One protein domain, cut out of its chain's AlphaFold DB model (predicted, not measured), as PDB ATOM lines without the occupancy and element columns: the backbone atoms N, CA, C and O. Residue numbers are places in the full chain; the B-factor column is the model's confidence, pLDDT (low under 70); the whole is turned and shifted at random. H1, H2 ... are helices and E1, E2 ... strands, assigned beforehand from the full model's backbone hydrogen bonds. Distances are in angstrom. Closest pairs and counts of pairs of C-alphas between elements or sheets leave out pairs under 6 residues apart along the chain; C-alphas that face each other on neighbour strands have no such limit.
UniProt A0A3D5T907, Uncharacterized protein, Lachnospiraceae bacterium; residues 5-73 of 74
ATOM      1  N   ASN A   5     -35.765 -13.563  -2.142       86.69
ATOM      2  CA  ASN A   5     -34.311 -13.535  -1.993       86.69
ATOM      3  C   ASN A   5     -33.880 -13.341  -0.532       86.69
ATOM      4  O   ASN A   5     -32.944 -13.999  -0.090       86.69
ATOM      5  N   THR A   6     -34.594 -12.515   0.233       86.75
ATOM      6  CA  THR A   6     -34.341 -12.299   1.664       86.75
ATOM      7  C   THR A   6     -34.650 -13.550   2.475       86.75
ATOM      8  O   THR A   6     -33.869 -13.910   3.354       86.75
ATOM      9  N   ILE A   7     -35.739 -14.252   2.144       87.06
ATOM     10  CA  ILE A   7     -36.084 -15.536   2.769       87.06
ATOM     11  C   ILE A   7     -34.955 -16.536   2.524       87.06
ATOM     12  O   ILE A   7     -34.433 -17.112   3.468       87.06
ATOM     13  N   LYS A   8     -34.520 -16.698   1.270       87.56
ATOM     14  CA  LYS A   8     -33.444 -17.634   0.906       87.56
ATOM     15  C   LYS A   8     -32.112 -17.296   1.570       87.56
ATOM     16  O   LYS A   8     -31.419 -18.205   2.009       87.56
ATOM     17  N   ALA A   9     -31.761 -16.013   1.637       88.19
ATOM     18  CA  ALA A   9     -30.496 -15.561   2.207       88.19
ATOM     19  C   ALA A   9     -30.435 -15.729   3.735       88.19
ATOM     20  O   ALA A   9     -29.363 -15.987   4.272       88.19
ATOM     21  N   ASN A  10     -31.573 -15.599   4.426       90.62
ATOM     22  CA  ASN A  10     -31.647 -15.709   5.885       90.62
ATOM     23  C   ASN A  10     -32.124 -17.084   6.375       90.62
ATOM     24  O   ASN A  10     -32.078 -17.345   7.578       90.62
ATOM     25  N   ALA A  11     -32.589 -17.955   5.478       91.00
ATOM     26  CA  ALA A  11     -33.089 -19.267   5.851       91.00
ATOM     27  C   ALA A  11     -31.969 -20.164   6.379       91.00
ATOM     28  O   ALA A  11     -30.932 -20.351   5.741       91.00
ATOM     29  N   ARG A  12     -32.215 -20.771   7.539       90.94
ATOM     30  CA  ARG A  12     -31.310 -21.729   8.177       90.94
ATOM     31  C   ARG A  12     -31.836 -23.149   8.024       90.94
ATOM     32  O   ARG A  12     -33.044 -23.378   8.063       90.94
ATOM     33  N   THR A  13     -30.941 -24.114   7.869       89.75
ATOM     34  CA  THR A  13     -31.329 -25.522   7.973       89.75
ATOM     35  C   THR A  13     -31.714 -25.849   9.412       89.75
ATOM     36  O   THR A  13     -31.272 -25.198  10.360       89.75
ATOM     37  N   PHE A  14     -32.545 -26.870   9.579       89.12
ATOM     38  CA  PHE A  14     -32.870 -27.432  10.882       89.12
ATOM     39  C   PHE A  14     -32.812 -28.954  10.815       89.12
ATOM     40  O   PHE A  14     -32.994 -29.552   9.753       89.12
ATOM     41  N   GLU A  15     -32.539 -29.567  11.959       82.38
ATOM     42  CA  GLU A  15     -32.646 -31.010  12.135       82.38
ATOM     43  C   GLU A  15     -34.070 -31.340  12.575       82.38
ATOM     44  O   GLU A  15     -34.613 -30.705  13.482       82.38
ATOM     45  N   GLY A  16     -34.684 -32.337  11.952       82.69
ATOM     46  CA  GLY A  16     -36.051 -32.730  12.248       82.69
ATOM     47  C   GLY A  16     -36.969 -32.695  11.028       82.69
ATOM     48  O   GLY A  16     -36.809 -31.935  10.075       82.69
ATOM     49  N   LEU A  17     -38.023 -33.507  11.116       82.50
ATOM     50  CA  LEU A  17     -39.129 -33.516  10.158       82.50
ATOM     51  C   LEU A  17     -40.069 -32.325  10.333       82.50
ATOM     52  O   LEU A  17     -40.907 -32.075   9.467       82.50
ATOM     53  N   LEU A  18     -39.978 -31.649  11.476       85.69
ATOM     54  CA  LEU A  18     -40.844 -30.547  11.846       85.69
ATOM     55  C   LEU A  18     -40.009 -29.278  11.967       85.69
ATOM     56  O   LEU A  18     -38.954 -29.317  12.602       85.69
ATOM     57  N   PRO A  19     -40.477 -28.171  11.377       87.12
ATOM     58  CA  PRO A  19     -39.788 -26.907  11.510       87.12
ATOM     59  C   PRO A  19     -39.823 -26.415  12.969       87.12
ATOM     60  O   PRO A  19     -40.814 -26.643  13.676       87.12
ATOM     61  N   PRO A  20     -38.756 -25.744  13.433       85.62
ATOM     62  CA  PRO A  20     -38.705 -25.150  14.766       85.62
ATOM     63  C   PRO A  20     -39.727 -24.012  14.910       85.62
ATOM     64  O   PRO A  20     -40.219 -23.476  13.918       85.62
ATOM     65  N   ASN A  21     -40.067 -23.667  16.157       88.06
ATOM     66  CA  ASN A  21     -40.959 -22.548  16.509       88.06
ATOM     67  C   ASN A  21     -42.331 -22.560  15.808       88.06
ATOM     68  O   ASN A  21     -42.926 -21.514  15.581       88.06
ATOM     69  N   ALA A  22     -42.832 -23.744  15.435       86.00
ATOM     70  CA  ALA A  22     -44.067 -23.894  14.659       86.00
ATOM     71  C   ALA A  22     -44.072 -23.088  13.341       86.00
ATOM     72  O   ALA A  22     -45.138 -22.687  12.860       86.00
ATOM     73  N   ALA A  23     -42.890 -22.880  12.743       91.75
ATOM     74  CA  ALA A  23     -42.749 -22.111  11.516       91.75
ATOM     75  C   ALA A  23     -43.625 -22.683  10.392       91.75
ATOM     76  O   ALA A  23     -43.715 -23.897  10.178       91.75
ATOM     77  N   LYS A  24     -44.278 -21.790   9.649       91.50
ATOM     78  CA  LYS A  24     -45.241 -22.139   8.600       91.50
ATOM     79  C   LYS A  24     -44.575 -22.082   7.240       91.50
ATOM     80  O   LYS A  24     -43.716 -21.241   6.998       91.50
ATOM     81  N   LEU A  25     -44.981 -22.975   6.342       91.38
ATOM     82  CA  LEU A  25     -44.471 -22.995   4.976       91.38
ATOM     83  C   LEU A  25     -44.873 -21.698   4.265       91.38
ATOM     84  O   LEU A  25     -46.060 -21.435   4.084       91.38
ATOM     85  N   VAL A  26     -43.882 -20.919   3.842       91.25
ATOM     86  CA  VAL A  26     -44.087 -19.645   3.135       91.25
ATOM     87  C   VAL A  26     -43.698 -19.728   1.669       91.25
ATOM     88  O   VAL A  26     -44.248 -19.005   0.842       91.25
ATOM     89  N   TYR A  27     -42.756 -20.609   1.325       90.00
ATOM     90  CA  TYR A  27     -42.263 -20.724  -0.039       90.00
ATOM     91  C   TYR A  27     -41.745 -22.131  -0.328       90.00
ATOM     92  O   TYR A  27     -41.225 -22.824   0.544       90.00
ATOM     93  N   LYS A  28     -41.889 -22.561  -1.579       92.69
ATOM     94  CA  LYS A  28     -41.424 -23.861  -2.056       92.69
ATOM     95  C   LYS A  28     -40.739 -23.672  -3.398       92.69
ATOM     96  O   LYS A  28     -41.283 -23.020  -4.285       92.69
ATOM     97  N   GLU A  29     -39.572 -24.274  -3.555       92.25
ATOM     98  CA  GLU A  29     -38.771 -24.166  -4.768       92.25
ATOM     99  C   GLU A  29     -38.250 -25.532  -5.185       92.25
ATOM    100  O   GLU A  29     -37.639 -26.240  -4.394       92.25
ATOM    101  N   LYS A  30     -38.455 -25.906  -6.446       93.06
ATOM    102  CA  LYS A  30     -37.879 -27.128  -7.004       93.06
ATOM    103  C   LYS A  30     -36.627 -26.765  -7.794       93.06
ATOM    104  O   LYS A  30     -36.721 -26.024  -8.769       93.06
ATOM    105  N   LYS A  31     -35.467 -27.289  -7.395       88.81
ATOM    106  CA  LYS A  31     -34.188 -27.080  -8.091       88.81
ATOM    107  C   LYS A  31     -33.577 -28.416  -8.477       88.81
ATOM    108  O   LYS A  31     -33.274 -29.214  -7.602       88.81
ATOM    109  N   ALA A  32     -33.395 -28.618  -9.784       76.56
ATOM    110  CA  ALA A  32     -32.522 -29.617 -10.419       76.56
ATOM    111  C   ALA A  32     -32.391 -30.994  -9.718       76.56
ATOM    112  O   ALA A  32     -31.309 -31.568  -9.702       76.56
ATOM    113  N   GLY A  33     -33.478 -31.528  -9.150       85.12
ATOM    114  CA  GLY A  33     -33.496 -32.849  -8.509       85.12
ATOM    115  C   GLY A  33     -33.968 -32.875  -7.056       85.12
ATOM    116  O   GLY A  33     -34.265 -33.954  -6.562       85.12
ATOM    117  N   ASP A  34     -34.110 -31.724  -6.400       92.06
ATOM    118  CA  ASP A  34     -34.621 -31.644  -5.030       92.06
ATOM    119  C   ASP A  34     -35.661 -30.527  -4.880       92.06
ATOM    120  O   ASP A  34     -35.737 -29.578  -5.675       92.06
ATOM    121  N   THR A  35     -36.476 -30.649  -3.842       93.19
ATOM    122  CA  THR A  35     -37.504 -29.682  -3.497       93.19
ATOM    123  C   THR A  35     -37.165 -29.031  -2.166       93.19
ATOM    124  O   THR A  35     -37.108 -29.682  -1.131       93.19
ATOM    125  N   TYR A  36     -36.969 -27.721  -2.199       92.44
ATOM    126  CA  TYR A  36     -36.677 -26.873  -1.057       92.44
ATOM    127  C   TYR A  36     -37.987 -26.324  -0.503       92.44
ATOM    128  O   TYR A  36     -38.793 -25.733  -1.226       92.44
ATOM    129  N   PHE A  37     -38.187 -26.504   0.793       92.50
ATOM    130  CA  PHE A  37     -39.325 -26.005   1.547       92.50
ATOM    131  C   PHE A  37     -38.818 -24.947   2.516       92.50
ATOM    132  O   PHE A  37     -37.990 -25.253   3.368       92.50
ATOM    133  N   TYR A  38     -39.305 -23.718   2.381       92.44
ATOM    134  CA  TYR A  38     -38.936 -22.589   3.225       92.44
ATOM    135  C   TYR A  38     -40.082 -22.255   4.176       92.44
ATOM    136  O   TYR A  38     -41.237 -22.108   3.763       92.44
ATOM    137  N   PHE A  39     -39.741 -22.098   5.445       93.00
ATOM    138  CA  PHE A  39     -40.645 -21.839   6.550       93.00
ATOM    139  C   PHE A  39     -40.289 -20.510   7.218       93.00
ATOM    140  O   PHE A  39     -39.130 -20.097   7.208       93.00
ATOM    141  N   MET A  40     -41.289 -19.857   7.796       92.00
ATOM    142  CA  MET A  40     -41.133 -18.635   8.582       92.00
ATOM    143  C   MET A  40     -41.876 -18.800   9.905       92.00
ATOM    144  O   MET A  40     -43.024 -19.255   9.898       92.00
ATOM    145  N   ASP A  41     -41.219 -18.488  11.017       92.38
ATOM    146  CA  ASP A  41     -41.882 -18.399  12.320       92.38
ATOM    147  C   ASP A  41     -42.501 -17.009  12.539       92.38
ATOM    148  O   ASP A  41     -42.327 -16.090  11.734       92.38
ATOM    149  N   ASP A  42     -43.273 -16.867  13.614       89.62
ATOM    150  CA  ASP A  42     -43.910 -15.592  13.958       89.62
ATOM    151  C   ASP A  42     -42.880 -14.541  14.440       89.62
ATOM    152  O   ASP A  42     -43.165 -13.344  14.409       89.62
ATOM    153  N   ASP A  43     -41.666 -14.975  14.803       88.50
ATOM    154  CA  ASP A  43     -40.533 -14.128  15.203       88.50
ATOM    155  C   ASP A  43     -39.732 -13.577  14.003       88.50
ATOM    156  O   ASP A  43     -38.820 -12.763  14.170       88.50
ATOM    157  N   GLY A  44     -40.062 -13.996  12.776       85.75
ATOM    158  CA  GLY A  44     -39.389 -13.560  11.550       85.75
ATOM    159  C   GLY A  44     -38.090 -14.308  11.235       85.75
ATOM    160  O   GLY A  44     -37.329 -13.874  10.367       85.75
ATOM    161  N   ASN A  45     -37.827 -15.438  11.893       90.81
ATOM    162  CA  ASN A  45     -36.762 -16.354  11.514       90.81
ATOM    163  C   ASN A  45     -37.196 -17.222  10.338       90.81
ATOM    164  O   ASN A  45     -38.319 -17.731  10.258       90.81
ATOM    165  N   TYR A  46     -36.246 -17.439   9.436       92.38
ATOM    166  CA  TYR A  46     -36.444 -18.262   8.260       92.38
ATOM    167  C   TYR A  46     -35.737 -19.595   8.424       92.38
ATOM    168  O   TYR A  46     -34.580 -19.677   8.843       92.38
ATOM    169  N   TYR A  47     -36.427 -20.643   8.006       93.06
ATOM    170  CA  TYR A  47     -35.920 -22.000   8.024       93.06
ATOM    171  C   TYR A  47     -36.111 -22.637   6.661       93.06
ATOM    172  O   TYR A  47     -37.044 -22.293   5.938       93.06
ATOM    173  N   PHE A  48     -35.258 -23.581   6.294       92.88
ATOM    174  CA  PHE A  48     -35.495 -24.392   5.112       92.88
ATOM    175  C   PHE A  48     -35.122 -25.849   5.332       92.88
ATOM    176  O   PHE A  48     -34.264 -26.180   6.147       92.88
ATOM    177  N   ASN A  49     -35.793 -26.714   4.585       92.75
ATOM    178  CA  ASN A  49     -35.507 -28.138   4.535       92.75
ATOM    179  C   ASN A  49     -35.649 -28.632   3.092       92.75
ATOM    180  O   ASN A  49     -36.345 -28.008   2.284       92.75
ATOM    181  N   THR A  50     -34.994 -29.737   2.759       92.69
ATOM    182  CA  THR A  50     -35.087 -30.358   1.436       92.69
ATOM    183  C   THR A  50     -35.898 -31.645   1.490       92.69
ATOM    184  O   THR A  50     -35.994 -32.310   2.521       92.69
ATOM    185  N   GLU A  51     -36.501 -32.021   0.366       91.44
ATOM    186  CA  GLU A  51     -37.246 -33.272   0.239       91.44
ATOM    187  C   GLU A  51     -36.355 -34.478   0.534       91.44
ATOM    188  O   GLU A  51     -36.775 -35.394   1.247       91.44
ATOM    189  N   SER A  52     -35.105 -34.447   0.062       90.19
ATOM    190  CA  SER A  52     -34.113 -35.484   0.355       90.19
ATOM    191  C   SER A  52     -33.839 -35.622   1.852       90.19
ATOM    192  O   SER A  52     -33.814 -36.741   2.369       90.19
ATOM    193  N   GLN A  53     -33.677 -34.506   2.568       88.69
ATOM    194  CA  GLN A  53     -33.425 -34.532   4.007       88.69
ATOM    195  C   GLN A  53     -34.654 -35.021   4.784       88.69
ATOM    196  O   GLN A  53     -34.528 -35.903   5.633       88.69
ATOM    197  N   ILE A  54     -35.856 -34.551   4.431       89.38
ATOM    198  CA  ILE A  54     -37.116 -35.045   5.009       89.38
ATOM    199  C   ILE A  54     -37.247 -36.560   4.803       89.38
ATOM    200  O   ILE A  54     -37.630 -37.292   5.719       89.38
ATOM    201  N   ARG A  55     -36.926 -37.057   3.605       90.19
ATOM    202  CA  ARG A  55     -36.978 -38.489   3.303       90.19
ATOM    203  C   ARG A  55     -35.976 -39.277   4.141       90.19
ATOM    204  O   ARG A  55     -36.365 -40.261   4.767       90.19
ATOM    205  N   PHE A  56     -34.725 -38.827   4.188       89.00
ATOM    206  CA  PHE A  56     -33.674 -39.463   4.979       89.00
ATOM    207  C   PHE A  56     -34.056 -39.553   6.461       89.00
ATOM    208  O   PHE A  56     -33.934 -40.607   7.090       89.00
ATOM    209  N   GLU A  57     -34.593 -38.473   7.023       88.88
ATOM    210  CA  GLU A  57     -35.020 -38.459   8.415       88.88
ATOM    211  C   GLU A  57     -36.191 -39.403   8.700       88.88
ATOM    212  O   GLU A  57     -36.195 -40.076   9.738       88.88
ATOM    213  N   ARG A  58     -37.160 -39.511   7.782       89.19
ATOM    214  CA  ARG A  58     -38.243 -40.502   7.892       89.19
ATOM    215  C   ARG A  58     -37.685 -41.920   7.908       89.19
ATOM    216  O   ARG A  58     -38.015 -42.681   8.818       89.19
ATOM    217  N   GLU A  59     -36.802 -42.251   6.967       90.25
ATOM    218  CA  GLU A  59     -36.173 -43.575   6.887       90.25
ATOM    219  C   GLU A  59     -35.394 -43.902   8.176       90.25
ATOM    220  O   GLU A  59     -35.543 -44.984   8.755       90.25
ATOM    221  N   MET A  60     -34.642 -42.937   8.714       88.31
ATOM    222  CA  MET A  60     -33.909 -43.106   9.971       88.31
ATOM    223  C   MET A  60     -34.830 -43.277  11.186       88.31
ATOM    224  O   MET A  60     -34.530 -44.082  12.081       88.31
ATOM    225  N   GLN A  61     -35.961 -42.567  11.246       87.69
ATOM    226  CA  GLN A  61     -36.954 -42.767  12.303       87.69
ATOM    227  C   GLN A  61     -37.595 -44.155  12.228       87.69
ATOM    228  O   GLN A  61     -37.755 -44.812  13.262       87.69
ATOM    229  N   GLU A  62     -37.929 -44.636  11.033       88.88
ATOM    230  CA  GLU A  62     -38.484 -45.976  10.840       88.88
ATOM    231  C   GLU A  62     -37.488 -47.075  11.217       88.88
ATOM    232  O   GLU A  62     -37.846 -48.016  11.932       88.88
ATOM    233  N   LEU A  63     -36.218 -46.937  10.828       88.12
ATOM    234  CA  LEU A  63     -35.156 -47.863  11.230       88.12
ATOM    235  C   LEU A  63     -34.980 -47.893  12.753       88.12
ATOM    236  O   LEU A  63     -34.902 -48.975  13.347       88.12
ATOM    237  N   LYS A  64     -34.980 -46.728  13.416       85.50
ATOM    238  CA  LYS A  64     -34.942 -46.642  14.887       85.50
ATOM    239  C   LYS A  64     -36.151 -47.336  15.523       85.50
ATOM    240  O   LYS A  64     -35.973 -48.082  16.491       85.50
ATOM    241  N   LYS A  65     -37.362 -47.151  14.980       85.81
ATOM    242  CA  LYS A  65     -38.585 -47.830  15.450       85.81
ATOM    243  C   LYS A  65     -38.480 -49.352  15.301       85.81
ATOM    244  O   LYS A  65     -38.687 -50.061  16.286       85.81
ATOM    245  N   LYS A  66     -38.062 -49.853  14.132       84.12
ATOM    246  CA  LYS A  66     -37.868 -51.295  13.875       84.12
ATOM    247  C   LYS A  66     -36.848 -51.922  14.831       84.12
ATOM    248  O   LYS A  66     -37.100 -52.988  15.393       84.12
ATOM    249  N   ARG A  67     -35.718 -51.248  15.085       80.94
ATOM    250  CA  ARG A  67     -34.697 -51.716  16.046       80.94
ATOM    251  C   ARG A  67     -35.229 -51.777  17.480       80.94
ATOM    252  O   ARG A  67     -34.911 -52.720  18.199       80.94
ATOM    253  N   ARG A  68     -36.045 -50.802  17.897       75.00
ATOM    254  CA  ARG A  68     -36.686 -50.800  19.223       75.00
ATOM    255  C   ARG A  68     -37.715 -51.921  19.377       75.00
ATOM    256  O   ARG A  68     -37.767 -52.522  20.441       75.00
ATOM    257  N   GLN A  69     -38.490 -52.222  18.335       74.06
ATOM    258  CA  GLN A  69     -39.458 -53.324  18.361       74.06
ATOM    259  C   GLN A  69     -38.769 -54.690  18.473       74.06
ATOM    260  O   GLN A  69     -39.140 -55.474  19.337       74.06
ATOM    261  N   LYS A  70     -37.701 -54.939  17.697       70.25
ATOM    262  CA  LYS A  70     -36.917 -56.186  17.811       70.25
ATOM    263  C   LYS A  70     -36.312 -56.399  19.203       70.25
ATOM    264  O   LYS A  70     -36.256 -57.529  19.657       70.25
ATOM    265  N   LYS A  71     -35.892 -55.330  19.892       65.88
ATOM    266  CA  LYS A  71     -35.357 -55.408  21.265       65.88
ATOM    267  C   LYS A  71     -36.404 -55.695  22.349       65.88
ATOM    268  O   LYS A  71     -36.010 -55.994  23.463       65.88
ATOM    269  N   ARG A  72     -37.698 -55.520  22.067       62.50
ATOM    270  CA  ARG A  72     -38.790 -55.756  23.033       62.50
ATOM    271  C   ARG A  72     -39.472 -57.113  22.857       62.50
ATOM    272  O   ARG A  72     -40.302 -57.467  23.681       62.50
ATOM    273  N   ALA A  73     -39.178 -57.812  21.763       60.34
ATOM    274  CA  ALA A  73     -39.804 -59.079  21.389       60.34
ATOM    275  C   ALA A  73     -38.920 -60.310  21.680       60.34
ATOM    276  O   ALA A  73     -39.284 -61.413  21.283       60.34
TER     277      ALA A  73
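AT A GLANCE: This is residues 5 to 73 of the 74 residues of an uncharacterized protein of Lachnospiraceae bacterium (UniProt A0A3D5T907). A small, twisted sheet of three strands, with the short helix H1 over one face, has one long straight helix, H2, running out from the end of E3 as an arm, whose residues 62 to 70 stick out with the tail 71 to 73. The long link after H1 runs beside E3 with residues 12 to 13 and then crosses to E1 at the other edge of the sheet. The 69 printed residues hold, along the chain, H1, E1, E2, E3 and H2; the sheet order is E1, E2, E3, antiparallel throughout, and the class is mixed, helices and strands. The whole is loose, with a radius of gyration of the C-alphas of 14.9 A, and flat, spanning 51 by 30 by 14 A, the arm making the length.

IN THESE COORDINATES: H1 is residues 5 to 10, beginning at C-alpha 5 at (-34.311, -13.535, -1.993). E1 is residues 24 to 31, 20.6 A from first to last C-alpha, starting at (-45.241, -22.139, 8.600). E2 is residues 34 to 40, 19.9 A long, and E3 is residues 46 to 50, 14.0 A long. H2, residues 51 to 70, is 28.9 A long and ends at C-alpha 70 at (-36.917, -56.186, 17.811).

HOW THE PARTS SIT: E1, E2 and E3 form a meander, each strand the antiparallel neighbour of the one before. The sheet is only just strongly twisted, its C-alphas lying up to 4.3 A off the best plane. The hairpin E1 and E2 has N 29 and O 36 within hydrogen-bond range at 2.9 A, and N 36 and O 29 at 2.7 A. In the hairpin E2 and E3, N 39 and O 47 are 2.7 A apart. Residues 12 to 13 pair parallel with residues 47 to 48 of E3. H1 is on the sheet at a height of 8.9 A and runs across the strands, at 76 degrees to E2 on the local plane. The closest C-alphas of H1 and E3 are those of Asn 10 and Tyr 46, 5.9 A apart. H2 only grazes the sheet, with its residues 51 to 56; the closest C-alphas of E2 and H2 are those of Thr 35 and Glu 51, 5.2 A apart. H1 and H2 are apart. In H1 and H2 every O i to N i+4 pair is within hydrogen-bond range.

THE WHOLE: The two C-alphas farthest apart are those of Asn 5 and Ala 73, 51.5 A. Without the free residues 62 to 73 the body spans 31 by 26 by 14 A. The printed part has no cut. The link from H1 to E1, 13 residues, is long; the other three are tight. Mean pLDDT of the printed part is 87.2, and residues 71 to 73 are under 70.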